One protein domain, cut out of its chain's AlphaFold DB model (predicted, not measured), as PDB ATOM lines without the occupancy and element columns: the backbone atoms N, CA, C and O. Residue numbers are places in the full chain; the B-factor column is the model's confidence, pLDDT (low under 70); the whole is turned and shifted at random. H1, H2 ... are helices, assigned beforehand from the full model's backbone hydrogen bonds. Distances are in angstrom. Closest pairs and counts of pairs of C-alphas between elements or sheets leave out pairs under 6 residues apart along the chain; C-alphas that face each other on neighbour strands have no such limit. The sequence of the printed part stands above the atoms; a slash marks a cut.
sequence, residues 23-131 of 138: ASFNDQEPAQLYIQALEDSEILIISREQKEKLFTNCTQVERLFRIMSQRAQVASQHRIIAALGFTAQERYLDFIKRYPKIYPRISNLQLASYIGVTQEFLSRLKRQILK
ATOM      1  N   ALA A  23     121.151 133.628 145.273       90.56
ATOM      2  CA  ALA A  23     120.004 133.698 144.372       90.56
ATOM      3  C   ALA A  23     118.830 132.924 144.975       90.56
ATOM      4  O   ALA A  23     117.777 133.498 145.230       90.56
ATOM      5  N   SER A  24     119.052 131.663 145.355       93.75
ATOM      6  CA  SER A  24     118.024 130.854 146.020       93.75
ATOM      7  C   SER A  24     117.488 131.517 147.297       93.75
ATOM      8  O   SER A  24     116.277 131.626 147.493       93.75
ATOM      9  N   PHE A  25     118.376 132.036 148.149       92.56
ATOM     10  CA  PHE A  25     117.990 132.662 149.413       92.56
ATOM     11  C   PHE A  25     117.149 133.934 149.214       92.56
ATOM     12  O   PHE A  25     116.150 134.126 149.915       92.56
ATOM     13  N   ASN A  26     117.533 134.811 148.281       89.25
ATOM     14  CA  ASN A  26     116.842 136.082 148.058       89.25
ATOM     15  C   ASN A  26     115.581 135.914 147.200       89.25
ATOM     16  O   ASN A  26     114.514 136.405 147.584       89.25
ATOM     17  N   ASP A  27     115.699 135.192 146.088       91.62
ATOM     18  CA  ASP A  27     114.673 135.102 145.045       91.62
ATOM     19  C   ASP A  27     113.675 133.963 145.308       91.62
ATOM     20  O   ASP A  27     112.627 133.899 144.674       91.62
ATOM     21  N   GLN A  28     113.948 133.120 146.315       90.81
ATOM     22  CA  GLN A  28     113.125 131.961 146.695       90.81
ATOM     23  C   GLN A  28     113.037 130.905 145.586       90.81
ATOM     24  O   GLN A  28     112.040 130.193 145.460       90.81
ATOM     25  N   GLU A  29     114.102 130.788 144.798       93.81
ATOM     26  CA  GLU A  29     114.253 129.764 143.770       93.81
ATOM     27  C   GLU A  29     114.968 128.517 144.318       93.81
ATOM     28  O   GLU A  29     115.673 128.599 145.331       93.81
ATOM     29  N   PRO A  30     114.820 127.342 143.678       93.81
ATOM     30  CA  PRO A  30     115.575 126.151 144.054       93.81
ATOM     31  C   PRO A  30     117.090 126.396 144.059       93.81
ATOM     32  O   PRO A  30     117.629 127.028 143.151       93.81
ATOM     33  N   ALA A  31     117.778 125.862 145.070       92.69
ATOM     34  CA  ALA A  31     119.227 125.982 145.182       92.69
ATOM     35  C   ALA A  31     119.936 125.322 143.992       92.69
ATOM     36  O   ALA A  31     119.646 124.183 143.621       92.69
ATOM     37  N   GLN A  32     120.901 126.037 143.423       90.88
ATOM     38  CA  GLN A  32     121.793 125.547 142.373       90.88
ATOM     39  C   GLN A  32     123.152 125.123 142.942       90.88
ATOM     40  O   GLN A  32     123.907 124.389 142.298       90.88
ATOM     41  N   LEU A  33     123.474 125.588 144.153       91.62
ATOM     42  CA  LEU A  33     124.706 125.267 144.861       91.62
ATOM     43  C   LEU A  33     124.477 124.237 145.968       91.62
ATOM     44  O   LEU A  33     123.451 124.223 146.642       91.62
ATOM     45  N   TYR A  34     125.506 123.424 146.197       92.06
ATOM     46  CA  TYR A  34     125.599 122.527 147.342       92.06
ATOM     47  C   TYR A  34     126.593 123.107 148.344       92.06
ATOM     48  O   TYR A  34     127.652 123.605 147.957       92.06
ATOM     49  N   ILE A  35     126.249 123.036 149.628       93.44
ATOM     50  CA  ILE A  35     127.106 123.469 150.730       93.44
ATOM     51  C   ILE A  35     127.473 122.231 151.540       93.44
ATOM     52  O   ILE A  35     126.595 121.476 151.953       93.44
ATOM     53  N   GLN A  36     128.768 122.035 151.765       94.06
ATOM     54  CA  GLN A  36     129.303 120.896 152.495       94.06
ATOM     55  C   GLN A  36     130.300 121.378 153.550       94.06
ATOM     56  O   GLN A  36     131.191 122.174 153.251       94.06
ATOM     57  N   ALA A  37     130.168 120.855 154.769       95.12
ATOM     58  CA  ALA A  37     131.184 121.000 155.804       95.12
ATOM     59  C   ALA A  37     132.377 120.084 155.485       95.12
ATOM     60  O   ALA A  37     132.198 118.898 155.200       95.12
ATOM     61  N   LEU A  38     133.592 120.637 155.495       94.38
ATOM     62  CA  LEU A  38     134.822 119.887 155.197       94.38
ATOM     63  C   LEU A  38     135.450 119.240 156.441       94.38
ATOM     64  O   LEU A  38     136.388 118.456 156.326       94.38
ATOM     65  N   GLU A  39     134.933 119.588 157.611       93.94
ATOM     66  CA  GLU A  39     135.408 119.247 158.949       93.94
ATOM     67  C   GLU A  39     134.267 119.532 159.941       93.94
ATOM     68  O   GLU A  39     133.280 120.193 159.583       93.94
ATOM     69  N   ASP A  40     134.394 119.057 161.178       95.94
ATOM     70  CA  ASP A  40     133.411 119.318 162.232       95.94
ATOM     71  C   ASP A  40     133.222 120.828 162.421       95.94
ATOM     72  O   ASP A  40     134.178 121.570 162.644       95.94
ATOM     73  N   SER A  41     131.977 121.286 162.285       94.88
ATOM     74  CA  SER A  41     131.649 122.708 162.186       94.88
ATOM     75  C   SER A  41     130.441 123.053 163.047       94.88
ATOM     76  O   SER A  41     129.434 122.347 163.034       94.88
ATOM     77  N   GLU A  42     130.515 124.189 163.732       95.62
ATOM     78  CA  GLU A  42     129.358 124.834 164.346       95.62
ATOM     79  C   GLU A  42     128.874 125.956 163.425       95.62
ATOM     80  O   GLU A  42     129.663 126.791 162.974       95.62
ATOM     81  N   ILE A  43     127.577 125.962 163.109       94.94
ATOM     82  CA  ILE A  43     126.994 126.910 162.158       94.94
ATOM     83  C   ILE A  43     125.827 127.671 162.776       94.94
ATOM     84  O   ILE A  43     124.981 127.110 163.470       94.94
ATOM     85  N   LEU A  44     125.756 128.961 162.453       94.19
ATOM     86  CA  LEU A  44     124.583 129.786 162.704       94.19
ATOM     87  C   LEU A  44     123.746 129.843 161.431       94.19
ATOM     88  O   LEU A  44     124.224 130.271 160.380       94.19
ATOM     89  N   ILE A  45     122.489 129.421 161.535       94.25
ATOM     90  CA  ILE A  45     121.533 129.437 160.428       94.25
ATOM     91  C   ILE A  45     120.542 130.571 160.664       94.25
ATOM     92  O   ILE A  45     120.042 130.752 161.773       94.25
ATOM     93  N   ILE A  46     120.240 131.320 159.606       93.06
ATOM     94  CA  ILE A  46     119.231 132.373 159.628       93.06
ATOM     95  C   ILE A  46     118.283 132.212 158.443       93.06
ATOM     96  O   ILE A  46     118.717 132.089 157.298       93.06
ATOM     97  N   SER A  47     116.978 132.220 158.706       93.62
ATOM     98  CA  SER A  47     115.970 132.267 157.649       93.62
ATOM     99  C   SER A  47     115.842 133.680 157.074       93.62
ATOM    100  O   SER A  47     116.183 134.674 157.720       93.62
ATOM    101  N   ARG A  48     115.287 133.803 155.865       91.69
ATOM    102  CA  ARG A  48     114.977 135.116 155.279       91.69
ATOM    103  C   ARG A  48     114.079 135.949 156.199       91.69
ATOM    104  O   ARG A  48     114.357 137.120 156.422       91.69
ATOM    105  N   GLU A  49     113.051 135.343 156.786       93.69
ATOM    106  CA  GLU A  49     112.145 136.034 157.709       93.69
ATOM    107  C   GLU A  49     112.878 136.554 158.956       93.69
ATOM    108  O   GLU A  49     112.676 137.694 159.372       93.69
ATOM    109  N   GLN A  50     113.767 135.742 159.538       94.19
ATOM    110  CA  GLN A  50     114.584 136.156 160.679       94.19
ATOM    111  C   GLN A  50     115.532 137.298 160.303       94.19
ATOM    112  O   GLN A  50     115.693 138.234 161.083       94.19
ATOM    113  N   LYS A  51     116.116 137.262 159.101       92.31
ATOM    114  CA  LYS A  51     116.964 138.339 158.574       92.31
ATOM    115  C   LYS A  51     116.195 139.657 158.451       92.31
ATOM    116  O   LYS A  51     116.664 140.664 158.970       92.31
ATOM    117  N   GLU A  52     115.010 139.649 157.844       92.19
ATOM    118  CA  GLU A  52     114.186 140.862 157.712       92.19
ATOM    119  C   GLU A  52     113.753 141.410 159.083       92.19
ATOM    120  O   GLU A  52     113.825 142.615 159.348       92.19
ATOM    121  N   LYS A  53     113.387 140.518 160.014       94.69
ATOM    122  CA  LYS A  53     113.117 140.888 161.410       94.69
ATOM    123  C   LYS A  53     114.339 141.517 162.085       94.69
ATOM    124  O   LYS A  53     114.174 142.483 162.825       94.69
ATOM    125  N   LEU A  54     115.549 141.005 161.854       93.56
ATOM    126  CA  LEU A  54     116.770 141.599 162.406       93.56
ATOM    127  C   LEU A  54     117.042 142.988 161.832       93.56
ATOM    128  O   LEU A  54     117.405 143.875 162.596       93.56
ATOM    129  N   PHE A  55     116.837 143.197 160.532       92.50
ATOM    130  CA  PHE A  55     116.998 144.517 159.916       92.50
ATOM    131  C   PHE A  55     116.039 145.545 160.505       92.50
ATOM    132  O   PHE A  55     116.447 146.654 160.839       92.50
ATOM    133  N   THR A  56     114.793 145.137 160.736       93.50
ATOM    134  CA  THR A  56     113.769 146.024 161.300       93.50
ATOM    135  C   THR A  56     114.054 146.363 162.767       93.50
ATOM    136  O   THR A  56     113.883 147.504 163.186       93.50
ATOM    137  N   ASN A  57     114.503 145.383 163.557       95.06
ATOM    138  CA  ASN A  57     114.680 145.541 165.005       95.06
ATOM    139  C   ASN A  57     116.083 146.020 165.419       95.06
ATOM    140  O   ASN A  57     116.264 146.474 166.547       95.06
ATOM    141  N   CYS A  58     117.089 145.895 164.549       93.56
ATOM    142  CA  CYS A  58     118.485 146.193 164.861       93.56
ATOM    143  C   CYS A  58     119.214 146.734 163.622       93.56
ATOM    144  O   CYS A  58     119.849 146.003 162.862       93.56
ATOM    145  N   THR A  59     119.161 148.050 163.424       88.50
ATOM    146  CA  THR A  59     119.701 148.721 162.226       88.50
ATOM    147  C   THR A  59     121.217 148.553 162.051       88.50
ATOM    148  O   THR A  59     121.734 148.624 160.936       88.50
ATOM    149  N   GLN A  60     121.966 148.260 163.122       93.31
ATOM    150  CA  GLN A  60     123.397 147.947 163.042       93.31
ATOM    151  C   GLN A  60     123.660 146.666 162.234       93.31
ATOM    152  O   GLN A  60     124.714 146.539 161.601       93.31
ATOM    153  N   VAL A  61     122.696 145.741 162.214       91.75
ATOM    154  CA  VAL A  61     122.783 144.484 161.467       91.75
ATOM    155  C   VAL A  61     122.797 144.750 159.962       91.75
ATOM    156  O   VAL A  61     123.562 144.104 159.251       91.75
ATOM    157  N   GLU A  62     122.092 145.764 159.457       92.19
ATOM    158  CA  GLU A  62     122.184 146.132 158.036       92.19
ATOM    159  C   GLU A  62     123.610 146.521 157.630       92.19
ATOM    160  O   GLU A  62     124.106 146.111 156.576       92.19
ATOM    161  N   ARG A  63     124.317 147.279 158.482       93.69
ATOM    162  CA  ARG A  63     125.722 147.634 158.234       93.69
ATOM    163  C   ARG A  63     126.608 146.392 158.212       93.69
ATOM    164  O   ARG A  63     127.476 146.305 157.342       93.69
ATOM    165  N   LEU A  64     126.398 145.455 159.138       91.75
ATOM    166  CA  LEU A  64     127.120 144.183 159.167       91.75
ATOM    167  C   LEU A  64     126.892 143.399 157.865       91.75
ATOM    168  O   LEU A  64     127.856 143.098 157.163       91.75
ATOM    169  N   PHE A  65     125.632 143.148 157.498       91.38
ATOM    170  CA  PHE A  65     125.261 142.431 156.272       91.38
ATOM    171  C   PHE A  65     125.826 143.106 155.016       91.38
ATOM    172  O   PHE A  65     126.341 142.419 154.130       91.38
ATOM    173  N   ARG A  66     125.796 144.443 154.943       92.25
ATOM    174  CA  ARG A  66     126.379 145.200 153.827       92.25
ATOM    175  C   ARG A  66     127.883 144.963 153.707       92.25
ATOM    176  O   ARG A  66     128.353 144.657 152.615       92.25
ATOM    177  N   ILE A  67     128.633 145.077 154.806       93.50
ATOM    178  CA  ILE A  67     130.091 144.868 154.803       93.50
ATOM    179  C   ILE A  67     130.426 143.429 154.391       93.50
ATOM    180  O   ILE A  67     131.320 143.218 153.571       93.50
ATOM    181  N   MET A  68     129.698 142.444 154.922       91.38
ATOM    182  CA  MET A  68     129.910 141.034 154.585       91.38
ATOM    183  C   MET A  68     129.606 140.751 153.108       91.38
ATOM    184  O   MET A  68     130.414 140.122 152.426       91.38
ATOM    185  N   SER A  69     128.512 141.305 152.582       91.25
ATOM    186  CA  SER A  69     128.142 141.178 151.165       91.25
ATOM    187  C   SER A  69     129.179 141.823 150.242       91.25
ATOM    188  O   SER A  69     129.578 141.224 149.247       91.25
ATOM    189  N   GLN A  70     129.688 143.008 150.597       94.06
ATOM    190  CA  GLN A  70     130.753 143.682 149.845       94.06
ATOM    191  C   GLN A  70     132.047 142.859 149.823       94.06
ATOM    192  O   GLN A  70     132.671 142.720 148.774       94.06
ATOM    193  N   ARG A  71     132.445 142.268 150.959       91.31
ATOM    194  CA  ARG A  71     133.619 141.381 151.027       91.31
ATOM    195  C   ARG A  71     133.449 140.146 150.140       91.31
ATOM    196  O   ARG A  71     134.373 139.812 149.401       91.31
ATOM    197  N   ALA A  72     132.275 139.512 150.172       90.00
ATOM    198  CA  ALA A  72     131.959 138.378 149.305       90.00
ATOM    199  C   ALA A  72     132.000 138.774 147.819       90.00
ATOM    200  O   ALA A  72     132.631 138.090 147.016       90.00
ATOM    201  N   GLN A  73     131.427 139.925 147.457       92.75
ATOM    202  CA  GLN A  73     131.459 140.446 146.089       92.75
ATOM    203  C   GLN A  73     132.890 140.713 145.604       92.75
ATOM    204  O   GLN A  73     133.251 140.292 144.506       92.75
ATOM    205  N   VAL A  74     133.731 141.351 146.426       93.50
ATOM    206  CA  VAL A  74     135.153 141.577 146.111       93.50
ATOM    207  C   VAL A  74     135.900 140.250 145.949       93.50
ATOM    208  O   VAL A  74     136.775 140.127 145.088       93.50
ATOM    209  N   ALA A  75     135.577 139.235 146.754       91.12
ATOM    210  CA  ALA A  75     136.176 137.915 146.615       91.12
ATOM    211  C   ALA A  75     135.789 137.244 145.287       91.12
ATOM    212  O   ALA A  75     136.680 136.777 144.573       91.12
ATOM    213  N   SER A  76     134.504 137.274 144.930       91.69
ATOM    214  CA  SER A  76     133.980 136.729 143.674       91.69
ATOM    215  C   SER A  76     134.517 137.462 142.444       91.69
ATOM    216  O   SER A  76     134.960 136.823 141.492       91.69
ATOM    217  N   GLN A  77     134.560 138.798 142.466       95.50
ATOM    218  CA  GLN A  77     135.103 139.597 141.364       95.50
ATOM    219  C   GLN A  77     136.592 139.314 141.144       95.50
ATOM    220  O   GLN A  77     137.023 139.125 140.008       95.50
ATOM    221  N   HIS A  78     137.378 139.228 142.222       94.50
ATOM    222  CA  HIS A  78     138.793 138.856 142.133       94.50
ATOM    223  C   HIS A  78     138.976 137.482 141.489       94.50
ATOM    224  O   HIS A  78     139.871 137.303 140.667       94.50
ATOM    225  N   ARG A  79     138.102 136.520 141.803       92.31
ATOM    226  CA  ARG A  79     138.144 135.192 141.182       92.31
ATOM    227  C   ARG A  79     137.913 135.255 139.674       92.31
ATOM    228  O   ARG A  79     138.630 134.583 138.940       92.31
ATOM    229  N   ILE A  80     136.963 136.069 139.212       94.94
ATOM    230  CA  ILE A  80     136.721 136.283 137.777       94.94
ATOM    231  C   ILE A  80     137.969 136.880 137.117       94.94
ATOM    232  O   ILE A  80     138.430 136.367 136.100       94.94
ATOM    233  N   ILE A  81     138.564 137.911 137.724       96.19
ATOM    234  CA  ILE A  81     139.791 138.545 137.217       96.19
ATOM    235  C   ILE A  81     140.933 137.527 137.127       96.19
ATOM    236  O   ILE A  81     141.584 137.425 136.089       96.19
ATOM    237  N   ALA A  82     141.154 136.736 138.179       94.88
ATOM    238  CA  ALA A  82     142.188 135.710 138.195       94.88
ATOM    239  C   ALA A  82     141.922 134.606 137.156       94.88
ATOM    240  O   ALA A  82     142.846 134.144 136.496       94.88
ATOM    241  N   ALA A  83     140.667 134.191 136.967       91.81
ATOM    242  CA  ALA A  83     140.311 133.196 135.957       91.81
ATOM    243  C   ALA A  83     140.594 133.685 134.526       91.81
ATOM    244  O   ALA A  83     141.029 132.890 133.695       91.81
ATOM    245  N   LEU A  84     140.380 134.977 134.254       95.38
ATOM    246  CA  LEU A  84     140.575 135.579 132.933       95.38
ATOM    247  C   LEU A  84     142.026 135.991 132.656       95.38
ATOM    248  O   LEU A  84     142.471 135.914 131.514       95.38
ATOM    249  N   GLY A  85     142.743 136.470 133.673       95.19
ATOM    250  CA  GLY A  85     144.039 137.124 133.494       95.19
ATOM    251  C   GLY A  85     145.247 136.336 133.989       95.19
ATOM    252  O   GLY A  85     146.358 136.639 133.570       95.19
ATOM    253  N   PHE A  86     145.072 135.371 134.898       97.12
ATOM    254  CA  PHE A  86     146.204 134.705 135.547       97.12
ATOM    255  C   PHE A  86     146.464 133.335 134.927       97.12
ATOM    256  O   PHE A  86     145.547 132.549 134.668       97.12
ATOM    257  N   THR A  87     147.740 132.992 134.793       96.50
ATOM    258  CA  THR A  87     148.185 131.620 134.550       96.50
ATOM    259  C   THR A  87     147.796 130.707 135.716       96.50
ATOM    260  O   THR A  87     147.554 131.146 136.842       96.50
ATOM    261  N   ALA A  88     147.781 129.393 135.488       94.44
ATOM    262  CA  ALA A  88     147.475 128.436 136.551       94.44
ATOM    263  C   ALA A  88     148.439 128.528 137.753       94.44
ATOM    264  O   ALA A  88     148.025 128.334 138.896       94.44
ATOM    265  N   GLN A  89     149.712 128.860 137.508       95.62
ATOM    266  CA  GLN A  89     150.701 129.079 138.565       95.62
ATOM    267  C   GLN A  89     150.388 130.327 139.384       95.62
ATOM    268  O   GLN A  89     150.439 130.276 140.611       95.62
ATOM    269  N   GLU A  90     150.028 131.425 138.727       96.69
ATOM    270  CA  GLU A  90     149.631 132.657 139.407       96.69
ATOM    271  C   GLU A  90     148.352 132.455 140.222       96.69
ATOM    272  O   GLU A  90     148.317 132.876 141.373       96.69
ATOM    273  N   ARG A  91     147.348 131.730 139.704       96.38
ATOM    274  CA  ARG A  91     146.135 131.390 140.476       96.38
ATOM    275  C   ARG A  91     146.447 130.567 141.725       96.38
ATOM    276  O   ARG A  91     145.869 130.812 142.780       96.38
ATOM    277  N   TYR A  92     147.369 129.610 141.626       96.00
ATOM    278  CA  TYR A  92     147.820 128.824 142.775       96.00
ATOM    279  C   TYR A  92     148.522 129.691 143.834       96.00
ATOM    280  O   TYR A  92     148.195 129.609 145.019       96.00
ATOM    281  N   LEU A  93     149.469 130.535 143.417       95.81
ATOM    282  CA  LEU A  93     150.215 131.411 144.327       95.81
ATOM    283  C   LEU A  93     149.313 132.478 144.964       95.81
ATOM    284  O   LEU A  93     149.419 132.737 146.164       95.81
ATOM    285  N   ASP A  94     148.401 133.057 144.182       96.12
ATOM    286  CA  ASP A  94     147.393 134.003 144.658       96.12
ATOM    287  C   ASP A  94     146.482 133.362 145.710       96.12
ATOM    288  O   ASP A  94     146.283 133.943 146.777       96.12
ATOM    289  N   PHE A  95     146.017 132.127 145.477       95.12
ATOM    290  CA  PHE A  95     145.188 131.407 146.443       95.12
ATOM    291  C   PHE A  95     145.880 131.258 147.800       95.12
ATOM    292  O   PHE A  95     145.294 131.586 148.830       95.12
ATOM    293  N   ILE A  96     147.136 130.805 147.814       95.06
ATOM    294  CA  ILE A  96     147.890 130.602 149.062       95.06
ATOM    295  C   ILE A  96     148.083 131.921 149.805       95.06
ATOM    296  O   ILE A  96     147.936 131.976 151.025       95.06
ATOM    297  N   LYS A  97     148.388 132.994 149.069       95.44
ATOM    298  CA  LYS A  97     148.575 134.326 149.646       95.44
ATOM    299  C   LYS A  97     147.279 134.875 150.241       95.44
ATOM    300  O   LYS A  97     147.307 135.493 151.301       95.44
ATOM    301  N   ARG A  98     146.156 134.692 149.546       92.38
ATOM    302  CA  ARG A  98     144.867 135.302 149.894       92.38
ATOM    303  C   ARG A  98     144.098 134.506 150.942       92.38
ATOM    304  O   ARG A  98     143.386 135.095 151.750       92.38
ATOM    305  N   TYR A  99     144.279 133.188 150.962       93.50
ATOM    306  CA  TYR A  99     143.562 132.264 151.837       93.50
ATOM    307  C   TYR A  99     144.510 131.377 152.668       93.50
ATOM    308  O   TYR A  99     144.371 130.149 152.663       93.50
ATOM    309  N   PRO A 100     145.450 131.959 153.441       94.88
ATOM    310  CA  PRO A 100     146.450 131.189 154.185       94.88
ATOM    311  C   PRO A 100     145.831 130.278 155.254       94.88
ATOM    312  O   PRO A 100     146.388 129.230 155.560       94.88
ATOM    313  N   LYS A 101     144.660 130.647 155.793       94.44
ATOM    314  CA  LYS A 101     143.901 129.831 156.756       94.44
ATOM    315  C   LYS A 101     143.129 128.676 156.108       94.44
ATOM    316  O   LYS A 101     142.815 127.707 156.787       94.44
ATOM    317  N   ILE A 102     142.817 128.775 154.815       94.69
ATOM    318  CA  ILE A 102     142.038 127.762 154.082       94.69
ATOM    319  C   ILE A 102     142.964 126.700 153.504       94.69
ATOM    320  O   ILE A 102     142.673 125.514 153.588       94.69
ATOM    321  N   TYR A 103     144.105 127.121 152.951       95.19
ATOM    322  CA  TYR A 103     145.069 126.231 152.308       95.19
ATOM    323  C   TYR A 103     145.422 124.953 153.102       95.19
ATOM    324  O   TYR A 103     145.428 123.889 152.483       95.19
ATOM    325  N   PRO A 104     145.678 124.987 154.428       94.75
ATOM    326  CA  PRO A 104     146.001 123.774 155.181       94.75
ATOM    327  C   PRO A 104     144.802 122.848 155.451       94.75
ATOM    328  O   PRO A 104     145.019 121.715 155.866       94.75
ATOM    329  N   ARG A 105     143.561 123.303 155.234       95.44
ATOM    330  CA  ARG A 105     142.318 122.578 155.568       95.44
ATOM    331  C   ARG A 105     141.670 121.890 154.365       95.44
ATOM    332  O   ARG A 105     140.651 121.229 154.513       95.44
ATOM    333  N   ILE A 106     142.231 122.061 153.169       95.56
ATOM    334  CA  ILE A 106     141.649 121.537 151.930       95.56
ATOM    335  C   ILE A 106     142.585 120.544 151.243       95.56
ATOM    336  O   ILE A 106     143.811 120.654 151.281       95.56
ATOM    337  N   SER A 107     141.993 119.574 150.557       94.62
ATOM    338  CA  SER A 107     142.723 118.617 149.731       94.62
ATOM    339  C   SER A 107     143.263 119.261 148.446       94.62
ATOM    340  O   SER A 107     142.766 120.278 147.955       94.62
ATOM    341  N   ASN A 108     144.257 118.615 147.826       93.56
ATOM    342  CA  ASN A 108     144.736 119.027 146.502       93.56
ATOM    343  C   ASN A 108     143.638 118.927 145.431       93.56
ATOM    344  O   ASN A 108     143.644 119.733 144.507       93.56
ATOM    345  N   LEU A 109     142.711 117.971 145.546       93.88
ATOM    346  CA  LEU A 109     141.585 117.842 144.618       93.88
ATOM    347  C   LEU A 109     140.680 119.079 144.692       93.88
ATOM    348  O   LEU A 109     140.371 119.685 143.669       93.88
ATOM    349  N   GLN A 110     140.334 119.506 145.907       95.06
ATOM    350  CA  GLN A 110     139.522 120.701 146.134       95.06
ATOM    351  C   GLN A 110     140.227 121.969 145.640       95.06
ATOM    352  O   GLN A 110     139.627 122.789 144.946       95.06
ATOM    353  N   LEU A 111     141.523 122.118 145.931       95.44
ATOM    354  CA  LEU A 111     142.296 123.252 145.428       95.44
ATOM    355  C   LEU A 111     142.355 123.269 143.894       95.44
ATOM    356  O   LEU A 111     142.170 124.326 143.292       95.44
ATOM    357  N   ALA A 112     142.590 122.115 143.264       94.56
ATOM    358  CA  ALA A 112     142.636 121.983 141.810       94.56
ATOM    359  C   ALA A 112     141.294 122.378 141.175       94.56
ATOM    360  O   ALA A 112     141.270 123.218 140.273       94.56
ATOM    361  N   SER A 113     140.185 121.866 141.723       93.81
ATOM    362  CA  SER A 113     138.824 122.231 141.317       93.81
ATOM    363  C   SER A 113     138.571 123.739 141.455       93.81
ATOM    364  O   SER A 113     138.095 124.375 140.513       93.81
ATOM    365  N   TYR A 114     138.974 124.355 142.573       93.94
ATOM    366  CA  TYR A 114     138.782 125.791 142.807       93.94
ATOM    367  C   TYR A 114     139.531 126.679 141.798       93.94
ATOM    368  O   TYR A 114     138.954 127.650 141.291       93.94
ATOM    369  N   ILE A 115     140.800 126.364 141.496       93.38
ATOM    370  CA  ILE A 115     141.632 127.143 140.554       93.38
ATOM    371  C   ILE A 115     141.438 126.734 139.083       93.38
ATOM    372  O   ILE A 115     142.108 127.289 138.204       93.38
ATOM    373  N   GLY A 116     140.553 125.772 138.806       91.62
ATOM    374  CA  GLY A 116     140.205 125.331 137.456       91.62
ATOM    375  C   GLY A 116     141.332 124.579 136.746       91.62
ATOM    376  O   GLY A 116     141.666 124.912 135.611       91.62
ATOM    377  N   VAL A 117     141.967 123.616 137.420       93.31
ATOM    378  CA  VAL A 117     142.962 122.704 136.825       93.31
ATOM    379  C   VAL A 117     142.722 121.267 137.284       93.31
ATOM    380  O   VAL A 117     142.008 121.035 138.254       93.31
ATOM    381  N   THR A 118     143.358 120.294 136.632       93.19
ATOM    382  CA  THR A 118     143.305 118.899 137.094       93.19
ATOM    383  C   THR A 118     144.212 118.671 138.308       93.19
ATOM    384  O   THR A 118     145.204 119.384 138.520       93.19
ATOM    385  N   GLN A 119     143.905 117.650 139.110       93.38
ATOM    386  CA  GLN A 119     144.702 117.297 140.287       93.38
ATOM    387  C   GLN A 119     146.141 116.891 139.912       93.38
ATOM    388  O   GLN A 119     147.095 117.227 140.625       93.38
ATOM    389  N   GLU A 120     146.325 116.213 138.777       94.12
ATOM    390  CA  GLU A 120     147.632 115.819 138.243       94.12
ATOM    391  C   GLU A 120     148.446 117.050 137.846       94.12
ATOM    392  O   GLU A 120     149.635 117.148 138.171       94.12
ATOM    393  N   PHE A 121     147.806 118.016 137.176       95.12
ATOM    394  CA  PHE A 121     148.448 119.265 136.795       95.12
ATOM    395  C   PHE A 121     148.895 120.056 138.029       95.12
ATOM    396  O   PHE A 121     150.062 120.445 138.110       95.12
ATOM    397  N   LEU A 122     148.020 120.222 139.027       95.38
ATOM    398  CA  LEU A 122     148.370 120.891 140.284       95.38
ATOM    399  C   LEU A 122     149.545 120.196 140.987       95.38
ATOM    400  O   LEU A 122     150.470 120.853 141.465       95.38
ATOM    401  N   SER A 123     149.542 118.863 141.019       94.25
ATOM    402  CA  SER A 123     150.617 118.080 141.635       94.25
ATOM    403  C   SER A 123     151.964 118.311 140.941       94.25
ATOM    404  O   SER A 123     152.990 118.470 141.607       94.25
ATOM    405  N   ARG A 124     151.978 118.383 139.602       93.81
ATOM    406  CA  ARG A 124     153.180 118.723 138.818       93.81
ATOM    407  C   ARG A 124     153.642 120.157 139.072       93.81
ATOM    408  O   ARG A 124     154.835 120.374 139.274       93.81
ATOM    409  N   LEU A 125     152.708 121.104 139.111       94.00
ATOM    410  CA  LEU A 125     152.967 122.522 139.355       94.00
ATOM    411  C   LEU A 125     153.612 122.752 140.728       94.00
ATOM    412  O   LEU A 125     154.651 123.401 140.827       94.00
ATOM    413  N   LYS A 126     153.075 122.119 141.780       92.19
ATOM    414  CA  LYS A 126     153.666 122.144 143.127       92.19
ATOM    415  C   LYS A 126     155.112 121.644 143.134       92.19
ATOM    416  O   LYS A 126     155.974 122.277 143.738       92.19
ATOM    417  N   ARG A 127     155.404 120.541 142.433       92.38
ATOM    418  CA  ARG A 127     156.775 120.004 142.326       92.38
ATOM    419  C   ARG A 127     157.723 120.962 141.608       92.38
ATOM    420  O   ARG A 127     158.880 121.041 141.994       92.38
ATOM    421  N   GLN A 128     157.263 121.665 140.574       90.31
ATOM    422  CA  GLN A 128     158.085 122.645 139.856       90.31
ATOM    423  C   GLN A 128     158.439 123.846 140.734       90.31
ATOM    424  O   GLN A 128     159.585 124.277 140.718       90.31
ATOM    425  N   ILE A 129     157.487 124.335 141.533       87.38
ATOM    426  CA  ILE A 129     157.706 125.461 142.454       87.38
ATOM    427  C   ILE A 129     158.666 125.083 143.592       87.38
ATOM    428  O   ILE A 129     159.475 125.904 144.007       87.38
ATOM    429  N   LEU A 130     158.587 123.843 144.090       79.88
ATOM    430  CA  LEU A 130     159.426 123.351 145.190       79.88
ATOM    431  C   LEU A 130     160.830 122.906 144.758       79.88
ATOM    432  O   LEU A 130     161.680 122.686 145.621       79.88
ATOM    433  N   LYS A 131     161.100 122.745 143.455       74.75
ATOM    434  CA  LYS A 131     162.460 122.450 142.995       74.75
ATOM    435  C   LYS A 131     163.338 123.684 143.237       74.75
ATOM    436  O   LYS A 131     163.003 124.753 142.723       74.75
TER     437      LYS A 131
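This is residues 23 to 131 of the 138 residues of an uncharacterized protein of Sphingobacterium sp. IITKGP-BTPF85 (UniProt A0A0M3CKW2). One long helix, H3, bridges two ends: H2 with short H1 near it, and a small head of H4, H5 and H6. The printed part, 109 residues with six named helices, H1 to H6 in order, and no named strand, is all helix in class. It is loose, radius of gyration of the C-alphas 17.9 A, spanning 57 by 29 by 26 A.

H1 is residues 23 to 27, from C-alpha 23 (120.004, 133.698, 144.372); H2 48 to 57; H3 59 to 85, 39.4 A from first to last C-alpha; H4 88 to 98; H5 108 to 115; H6 119 to 130, ending at C-alpha 130 (159.426, 123.351, 145.190).

H2 and H3 only just touch, only at the corner, with 3 pairs of C-alphas within 8 A, the closest Phe 55 and Glu 62, 5.7 A. H6 touches H5 with residues 119 to 123 alone, the closest C-alphas, Ala 112 and Gln 119, 5.3 A apart. Every O i to N i+4 pair is within hydrogen-bond range but in H3, 22 of 23.

The printed part has no cut; the link H1 to H2 is long; no printed residue is under 70 in pLDDT.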